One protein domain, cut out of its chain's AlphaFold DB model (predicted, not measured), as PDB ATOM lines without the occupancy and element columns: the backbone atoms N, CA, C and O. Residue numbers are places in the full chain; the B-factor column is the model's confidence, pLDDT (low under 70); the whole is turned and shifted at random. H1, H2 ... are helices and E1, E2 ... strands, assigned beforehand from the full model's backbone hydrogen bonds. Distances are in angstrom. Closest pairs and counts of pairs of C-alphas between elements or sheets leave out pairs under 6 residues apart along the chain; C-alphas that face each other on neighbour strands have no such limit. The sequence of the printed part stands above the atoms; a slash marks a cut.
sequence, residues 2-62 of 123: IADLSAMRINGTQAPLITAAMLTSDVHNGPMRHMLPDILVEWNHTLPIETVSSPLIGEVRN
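This is residues 2 to 62 of the 123 residues of an uncharacterized protein of Alphaproteobacteria bacterium (UniProt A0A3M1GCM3). This is a loose, elongated model with no single core: two separate two-stranded ribbons, E1 with E2 midway along the length and E3 with E4 near one end. The short H2 and the loop of residues 28 to 38 make the other end, and the short H1 lies near the start of E1. The printed part has 61 residues, with two named helices and four named strands in the order H1, E1, H2, E2, E3, E4; both sheets are antiparallel. The class is mixed, helices and strands, but under half of the residues, 28 of 61, are in named elements. The radius of gyration of the C-alphas is 13.6 A and the spans are 42 by 24 by 19 A.

Begin at E1, residues 18 to 23, and its antiparallel neighbour E2, residues 39 to 43, at 163 degrees between directions. Look there for N 19 and O 42, 2.9 A apart, and N 40 and O 22, also 2.9 A. Near E1 you find H1, residues 2 to 6; the closest C-alphas are those of Ser 6 and Ile 18, 6.2 A apart. A tight link joins E1 to H2, residues 24 to 27, whose closest C-alpha pair with E2 is Thr 24 and Ile 39, 5.5 A. Now turn to E3, residues 51 to 54, and E4, residues 58 to 61, an antiparallel hairpin at 163 degrees; N 52 and O 60 are 2.9 A apart, N 54 and O 58 2.8 A. Residues 9 to 10 form a short antiparallel pairing with residues 52 to 53 of E3. E2 and E3 are apart, and H1 and E3 are only just apart, at 8.0 A. In H1 the O i to N i+4 pair is within hydrogen-bond range; H2 is too short for such a pair, but its O i to N i+3 pair is within range.

Find C-alpha 18 at (129.836, 93.029, 141.623); from there E1 runs 14.0 A to C-alpha 23 at (141.716, 86.167, 138.949). E2 runs 12.8 A from residue 39 to 43, E3 10.3 A from 51 to 54, and E4 10.2 A from 58 to C-alpha 61 at (120.063, 90.064, 154.240). H1, residues 2 to 6, measures 6.4 A, and H2, residues 24 to 27, 5.4 A.

Look for the two C-alphas farthest apart at Gly 12 and Pro 31, 42.6 A. The printed part, residues 2 to 62, has no cut. The links H1 to E1 and H2 to E2 are long, with 11 residues each. The mean pLDDT of the printed part is 90.0, and no printed residue is under 70.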
ATOM      1  N   ILE A   2     132.532  82.536 138.110       77.75
ATOM      2  CA  ILE A   2     132.539  83.984 137.779       77.75
ATOM      3  C   ILE A   2     131.187  84.452 137.209       77.75
ATOM      4  O   ILE A   2     130.659  85.467 137.647       77.75
ATOM      5  N   ALA A   3     130.578  83.672 136.309       79.56
ATOM      6  CA  ALA A   3     129.251  83.983 135.768       79.56
ATOM      7  C   ALA A   3     128.160  84.089 136.856       79.56
ATOM      8  O   ALA A   3     127.281  84.943 136.766       79.56
ATOM      9  N   ASP A   4     128.249  83.269 137.908       85.56
ATOM     10  CA  ASP A   4     127.291  83.282 139.021       85.56
ATOM     11  C   ASP A   4     127.452  84.542 139.884       85.56
ATOM     12  O   ASP A   4     126.463  85.121 140.331       85.56
ATOM     13  N   LEU A   5     128.695  85.011 140.066       86.56
ATOM     14  CA  LEU A   5     128.996  86.277 140.744       86.56
ATOM     15  C   LEU A   5     128.406  87.466 139.975       86.56
ATOM     16  O   LEU A   5     127.744  88.323 140.559       86.56
ATOM     17  N   SER A   6     128.564  87.486 138.649       87.06
ATOM     18  CA  SER A   6     128.018  88.543 137.786       87.06
ATOM     19  C   SER A   6     126.484  88.584 137.752       87.06
ATOM     20  O   SER A   6     125.897  89.598 137.364       87.06
ATOM     21  N   ALA A   7     125.803  87.511 138.162       91.00
ATOM     22  CA  ALA A   7     124.345  87.447 138.234       91.00
ATOM     23  C   ALA A   7     123.763  88.056 139.524       91.00
ATOM     24  O   ALA A   7     122.557  88.289 139.593       91.00
ATOM     25  N   MET A   8     124.593  88.352 140.530       93.12
ATOM     26  CA  MET A   8     124.128  88.920 141.796       93.12
ATOM     27  C   MET A   8     123.684  90.377 141.643       93.12
ATOM     28  O   MET A   8     124.268  91.154 140.875       93.12
ATOM     29  N   ARG A   9     122.645  90.765 142.385       93.94
ATOM     30  CA  ARG A   9     122.083  92.122 142.359       93.94
ATOM     31  C   ARG A   9     121.965  92.700 143.759       93.94
ATOM     32  O   ARG A   9     121.777  91.971 144.733       93.94
ATOM     33  N   ILE A  10     122.036  94.026 143.840       91.44
ATOM     34  CA  ILE A  10     121.598  94.757 145.030       91.44
ATOM     35  C   ILE A  10     120.072  94.632 145.082       91.44
ATOM     36  O   ILE A  10     119.390  95.001 144.122       91.44
ATOM     37  N   ASN A  11     119.535  94.055 146.159       82.94
ATOM     38  CA  ASN A  11     118.125  93.678 146.220       82.94
ATOM     39  C   ASN A  11     117.196  94.890 146.071       82.94
ATOM     40  O   ASN A  11     117.503  95.988 146.530       82.94
ATOM     41  N   GLY A  12     116.055  94.684 145.416       82.25
ATOM     42  CA  GLY A  12     115.138  95.766 145.049       82.25
ATOM     43  C   GLY A  12     115.629  96.640 143.889       82.25
ATOM     44  O   GLY A  12     114.944  97.588 143.513       82.25
ATOM     45  N   THR A  13     116.780  96.322 143.287       84.75
ATOM     46  CA  THR A  13     117.323  97.034 142.125       84.75
ATOM     47  C   THR A  13     117.742  96.064 141.019       84.75
ATOM     48  O   THR A  13     117.852  94.857 141.227       84.75
ATOM     49  N   GLN A  14     118.011  96.609 139.832       87.06
ATOM     50  CA  GLN A  14     118.688  95.887 138.746       87.06
ATOM     51  C   GLN A  14     120.208  96.118 138.746       87.06
ATOM     52  O   GLN A  14     120.903  95.632 137.855       87.06
ATOM     53  N   ALA A  15     120.737  96.857 139.728       92.31
ATOM     54  CA  ALA A  15     122.155  97.161 139.795       92.31
ATOM     55  C   ALA A  15     122.954  95.889 140.133       92.31
ATOM     56  O   ALA A  15     122.564  95.140 141.041       92.31
ATOM     57  N   PRO A  16     124.070  95.625 139.430       94.50
ATOM     58  CA  PRO A  16     124.943  94.511 139.768       94.50
ATOM     59  C   PRO A  16     125.530  94.727 141.161       94.50
ATOM     60  O   PRO A  16     125.866  95.853 141.525       94.50
ATOM     61  N   LEU A  17     125.671  93.649 141.929       93.44
ATOM     62  CA  LEU A  17     126.396  93.695 143.200       93.44
ATOM     63  C   LEU A  17     127.912  93.809 142.990       93.44
ATOM     64  O   LEU A  17     128.602  94.458 143.771       93.44
ATOM     65  N   ILE A  18     128.414  93.155 141.945       94.25
ATOM     66  CA  ILE A  18     129.836  93.029 141.623       94.25
ATOM     67  C   ILE A  18     130.070  93.714 140.276       94.25
ATOM     68  O   ILE A  18     129.426  93.358 139.290       94.25
ATOM     69  N   THR A  19     130.970  94.698 140.233       93.19
ATOM     70  CA  THR A  19     131.348  95.409 138.997       93.19
ATOM     71  C   THR A  19     132.411  94.654 138.211       93.19
ATOM     72  O   THR A  19     132.399  94.686 136.983       93.19
ATOM     73  N   ALA A  20     133.293  93.933 138.906       91.94
ATOM     74  CA  ALA A  20     134.328  93.107 138.304       91.94
ATOM     75  C   ALA A  20     134.645  91.891 139.182       91.94
ATOM     76  O   ALA A  20     134.659  91.982 140.407       91.94
ATOM     77  N   ALA A  21     134.940  90.760 138.547       93.56
ATOM     78  CA  ALA A  21     135.526  89.589 139.189       93.56
ATOM     79  C   ALA A  21     136.791  89.220 138.414       93.56
ATOM     80  O   ALA A  21     136.746  89.061 137.195       93.56
ATOM     81  N   MET A  22     137.914  89.133 139.116       93.38
ATOM     82  CA  MET A  22     139.246  89.005 138.528       93.38
ATOM     83  C   MET A  22     139.968  87.829 139.167       93.38
ATOM     84  O   MET A  22     139.844  87.615 140.374       93.38
ATOM     85  N   LEU A  23     140.747  87.091 138.378       92.56
ATOM     86  CA  LEU A  23     141.716  86.167 138.949       92.56
ATOM     87  C   LEU A  23     142.869  86.974 139.530       92.56
ATOM     88  O   LEU A  23     143.402  87.876 138.884       92.56
ATOM     89  N   THR A  24     143.303  86.615 140.730       94.62
ATOM     90  CA  THR A  24     144.436  87.278 141.379       94.62
ATOM     91  C   THR A  24     145.719  87.174 140.557       94.62
ATOM     92  O   THR A  24     146.542  88.086 140.589       94.62
ATOM     93  N   SER A  25     145.881  86.094 139.784       93.69
ATOM     94  CA  SER A  25     146.997  85.912 138.846       93.69
ATOM     95  C   SER A  25     147.085  86.975 137.761       93.69
ATOM     96  O   SER A  25     148.174  87.207 137.249       93.69
ATOM     97  N   ASP A  26     145.964  87.601 137.415       93.75
ATOM     98  CA  ASP A  26     145.892  88.524 136.287       93.75
ATOM     99  C   ASP A  26     146.194  89.965 136.730       93.75
ATOM    100  O   ASP A  26     146.520  90.815 135.906       93.75
ATOM    101  N   VAL A  27     146.101  90.240 138.037       93.25
ATOM    102  CA  VAL A  27     146.198  91.594 138.615       93.25
ATOM    103  C   VAL A  27     147.355  91.770 139.595       93.25
ATOM    104  O   VAL A  27     147.884  92.873 139.718       93.25
ATOM    105  N   HIS A  28     147.779  90.709 140.286       91.19
ATOM    106  CA  HIS A  28     148.875  90.763 141.247       91.19
ATOM    107  C   HIS A  28     149.994  89.802 140.870       91.19
ATOM    108  O   HIS A  28     149.779  88.620 140.608       91.19
ATOM    109  N   ASN A  29     151.218  90.315 140.938       88.12
ATOM    110  CA  ASN A  29     152.447  89.565 140.727       88.12
ATOM    111  C   ASN A  29     153.281  89.537 142.012       88.12
ATOM    112  O   ASN A  29     153.070  90.328 142.928       88.12
ATOM    113  N   GLY A  30     154.256  88.630 142.062       88.75
ATOM    114  CA  GLY A  30     155.249  88.578 143.131       88.75
ATOM    115  C   GLY A  30     155.247  87.276 143.937       88.75
ATOM    116  O   GLY A  30     154.339  86.448 143.816       88.75
ATOM    117  N   PRO A  31     156.280  87.078 144.772       89.75
ATOM    118  CA  PRO A  31     156.544  85.802 145.438       89.75
ATOM    119  C   PRO A  31     155.452  85.410 146.443       89.75
ATOM    120  O   PRO A  31     155.194  84.227 146.655       89.75
ATOM    121  N   MET A  32     154.767  86.396 147.027       91.69
ATOM    122  CA  MET A  32     153.718  86.184 148.030       91.69
ATOM    123  C   MET A  32     152.310  86.074 147.429       91.69
ATOM    124  O   MET A  32     151.337  86.002 148.170       91.69
ATOM    125  N   ARG A  33     152.166  86.013 146.096       93.25
ATOM    126  CA  ARG A  33     150.854  85.905 145.430       93.25
ATOM    127  C   ARG A  33     150.025  84.718 145.931       93.25
ATOM    128  O   ARG A  33     148.810  84.815 146.010       93.25
ATOM    129  N   HIS A  34     150.685  83.622 146.297       93.50
ATOM    130  CA  HIS A  34     150.049  82.420 146.841       93.50
ATOM    131  C   HIS A  34     149.353  82.638 148.198       93.50
ATOM    132  O   HIS A  34     148.609  81.772 148.642       93.50
ATOM    133  N   MET A  35     149.607  83.765 148.870       95.62
ATOM    134  CA  MET A  35     148.936  84.148 150.114       95.62
ATOM    135  C   MET A  35     147.636  84.928 149.880       95.62
ATOM    136  O   MET A  35     146.903  85.197 150.830       95.62
ATOM    137  N   LEU A  36     147.368  85.343 148.642       94.88
ATOM    138  CA  LEU A  36     146.161  86.072 148.275       94.88
ATOM    139  C   LEU A  36     145.036  85.089 147.902       94.88
ATOM    140  O   LEU A  36     145.325  83.960 147.504       94.88
ATOM    141  N   PRO A  37     143.756  85.501 147.988       95.31
ATOM    142  CA  PRO A  37     142.641  84.709 147.470       95.31
ATOM    143  C   PRO A  37     142.800  84.409 145.974       95.31
ATOM    144  O   PRO A  37     143.460  85.165 145.269       95.31
ATOM    145  N   ASP A  38     142.136  83.378 145.454       93.25
ATOM    146  CA  ASP A  38     142.176  83.065 144.015       93.25
ATOM    147  C   ASP A  38     141.436  84.101 143.156       93.25
ATOM    148  O   ASP A  38     141.815  84.365 142.011       93.25
ATOM    149  N   ILE A  39     140.371  84.684 143.714       92.75
ATOM    150  CA  ILE A  39     139.482  85.630 143.039       92.75
ATOM    151  C   ILE A  39     139.330  86.887 143.877       92.75
ATOM    152  O   ILE A  39     139.044  86.824 145.074       92.75
ATOM    153  N   LEU A  40     139.437  88.027 143.207       93.19
ATOM    154  CA  LEU A  40     139.096  89.334 143.745       93.19
ATOM    155  C   LEU A  40     137.779  89.794 143.129       93.19
ATOM    156  O   LEU A  40     137.555  89.635 141.926       93.19
ATOM    157  N   VAL A  41     136.917  90.388 143.948       93.00
ATOM    158  CA  VAL A  41     135.666  91.000 143.497       93.00
ATOM    159  C   VAL A  41     135.680  92.483 143.826       93.00
ATOM    160  O   VAL A  41     136.047  92.881 144.931       93.00
ATOM    161  N   GLU A  42     135.281  93.300 142.861       91.12
ATOM    162  CA  GLU A  42     135.019  94.715 143.077       91.12
ATOM    163  C   GLU A  42     133.524  94.902 143.342       91.12
ATOM    164  O   GLU A  42     132.672  94.509 142.540       91.12
ATOM    165  N   TRP A  43     133.208  95.464 144.507       90.00
ATOM    166  CA  TRP A  43     131.839  95.703 144.939       90.00
ATOM    167  C   TRP A  43     131.280  96.979 144.320       90.00
ATOM    168  O   TRP A  43     131.947  98.013 144.252       90.00
ATOM    169  N   ASN A  44     130.004  96.935 143.955       89.75
ATOM    170  CA  ASN A  44     129.276  98.115 143.539       89.75
ATOM    171  C   ASN A  44     128.836  98.945 144.756       89.75
ATOM    172  O   ASN A  44     127.810  98.670 145.375       89.75
ATOM    173  N   HIS A  45     129.595  99.993 145.067       85.19
ATOM    174  CA  HIS A  45     129.299 100.920 146.160       85.19
ATOM    175  C   HIS A  45     128.423 102.122 145.754       85.19
ATOM    176  O   HIS A  45     128.330 103.080 146.519       85.19
ATOM    177  N   THR A  46     127.769 102.115 144.581       84.00
ATOM    178  CA  THR A  46     126.871 103.228 144.204       84.00
ATOM    179  C   THR A  46     125.608 103.297 145.061       84.00
ATOM    180  O   THR A  46     124.991 104.357 145.148       84.00
ATOM    181  N   LEU A  47     125.234 102.190 145.708       81.38
ATOM    182  CA  LEU A  47     124.102 102.085 146.624       81.38
ATOM    183  C   LEU A  47     124.509 101.303 147.886       81.38
ATOM    184  O   LEU A  47     125.413 100.466 147.822       81.38
ATOM    185  N   PRO A  48     123.841 101.523 149.034       81.88
ATOM    186  CA  PRO A  48     124.032 100.690 150.217       81.88
ATOM    187  C   PRO A  48     123.744  99.207 149.932       81.88
ATOM    188  O   PRO A  48     122.689  98.855 149.405       81.88
ATOM    189  N   ILE A  49     124.667  98.326 150.323       85.81
ATOM    190  CA  ILE A  49     124.520  96.872 150.182       85.81
ATOM    191  C   ILE A  49     123.991  96.300 151.505       85.81
ATOM    192  O   ILE A  49     124.755  95.862 152.362       85.81
ATOM    193  N   GLU A  50     122.673  96.328 151.692       85.62
ATOM    194  CA  GLU A  50     122.008  95.762 152.885       85.62
ATOM    195  C   GLU A  50     121.401  94.384 152.616       85.62
ATOM    196  O   GLU A  50     121.181  93.563 153.512       85.62
ATOM    197  N   THR A  51     121.051  94.137 151.359       89.25
ATOM    198  CA  THR A  51     120.406  92.909 150.926       89.25
ATOM    199  C   THR A  51     120.828  92.596 149.501       89.25
ATOM    200  O   THR A  51     120.886  93.478 148.645       89.25
ATOM    201  N   VAL A  52     121.126  91.328 149.256       92.19
ATOM    202  CA  VAL A  52     121.650  90.809 147.995       92.19
ATOM    203  C   VAL A  52     120.723  89.720 147.488       92.19
ATOM    204  O   VAL A  52     120.287  88.881 148.273       92.19
ATOM    205  N   SER A  53     120.460  89.697 146.184       92.69
ATOM    206  CA  SER A  53     119.768  88.587 145.530       92.69
ATOM    207  C   SER A  53     120.709  87.803 144.614       92.69
ATOM    208  O   SER A  53     121.548  88.363 143.902       92.69
ATOM    209  N   SER A  54     120.564  86.479 144.646       91.25
ATOM    210  CA  SER A  54     121.265  85.522 143.797       91.25
ATOM    211  C   SER A  54     120.262  84.524 143.213       91.25
ATOM    212  O   SER A  54     119.481  83.945 143.970       91.25
ATOM    213  N   PRO A  55     120.303  84.240 141.899       89.00
ATOM    214  CA  PRO A  55     119.479  83.185 141.308       89.00
ATOM    215  C   PRO A  55     119.750  81.792 141.893       89.00
ATOM    216  O   PRO A  55     118.868  80.941 141.877       89.00
ATOM    217  N   LEU A  56     120.966  81.557 142.397       91.00
ATOM    218  CA  LEU A  56     121.399  80.244 142.870       91.00
ATOM    219  C   LEU A  56     120.960  79.959 144.310       91.00
ATOM    220  O   LEU A  56     120.590  78.832 144.622       91.00
ATOM    221  N   ILE A  57     121.036  80.963 145.188       89.75
ATOM    222  CA  ILE A  57     120.842  80.776 146.639       89.75
ATOM    223  C   ILE A  57     119.734  81.649 147.239       89.75
ATOM    224  O   ILE A  57     119.475  81.568 148.436       89.75
ATOM    225  N   GLY A  58     119.065  82.472 146.430       91.94
ATOM    226  CA  GLY A  58     117.999  83.363 146.882       91.94
ATOM    227  C   GLY A  58     118.516  84.675 147.475       91.94
ATOM    228  O   GLY A  58     119.478  85.266 146.979       91.94
ATOM    229  N   GLU A  59     117.832  85.172 148.506       93.50
ATOM    230  CA  GLU A  59     118.123  86.457 149.149       93.50
ATOM    231  C   GLU A  59     119.000  86.279 150.394       93.50
ATOM    232  O   GLU A  59     118.721  85.444 151.254       93.50
ATOM    233  N   VAL A  60     120.023  87.123 150.526       90.88
ATOM    234  CA  VAL A  60     120.826  87.260 151.745       90.88
ATOM    235  C   VAL A  60     120.667  88.675 152.279       90.88
ATOM    236  O   VAL A  60     120.959  89.651 151.585       90.88
ATOM    237  N   ARG A  61     120.231  88.791 153.534       89.50
ATOM    238  CA  ARG A  61     120.063  90.064 154.240       89.50
ATOM    239  C   ARG A  61     121.045  90.151 155.394       89.50
ATOM    240  O   ARG A  61     121.116  89.234 156.209       89.50
ATOM    241  N   ASN A  62     121.760  91.266 155.491       80.94
ATOM    242  CA  ASN A  62     122.642  91.531 156.619       80.94
ATOM    243  C   ASN A  62     122.447  92.965 157.112       80.94
ATOM    244  O   ASN A  62     122.643  93.928 156.374       80.94
TER     245      ASN A  62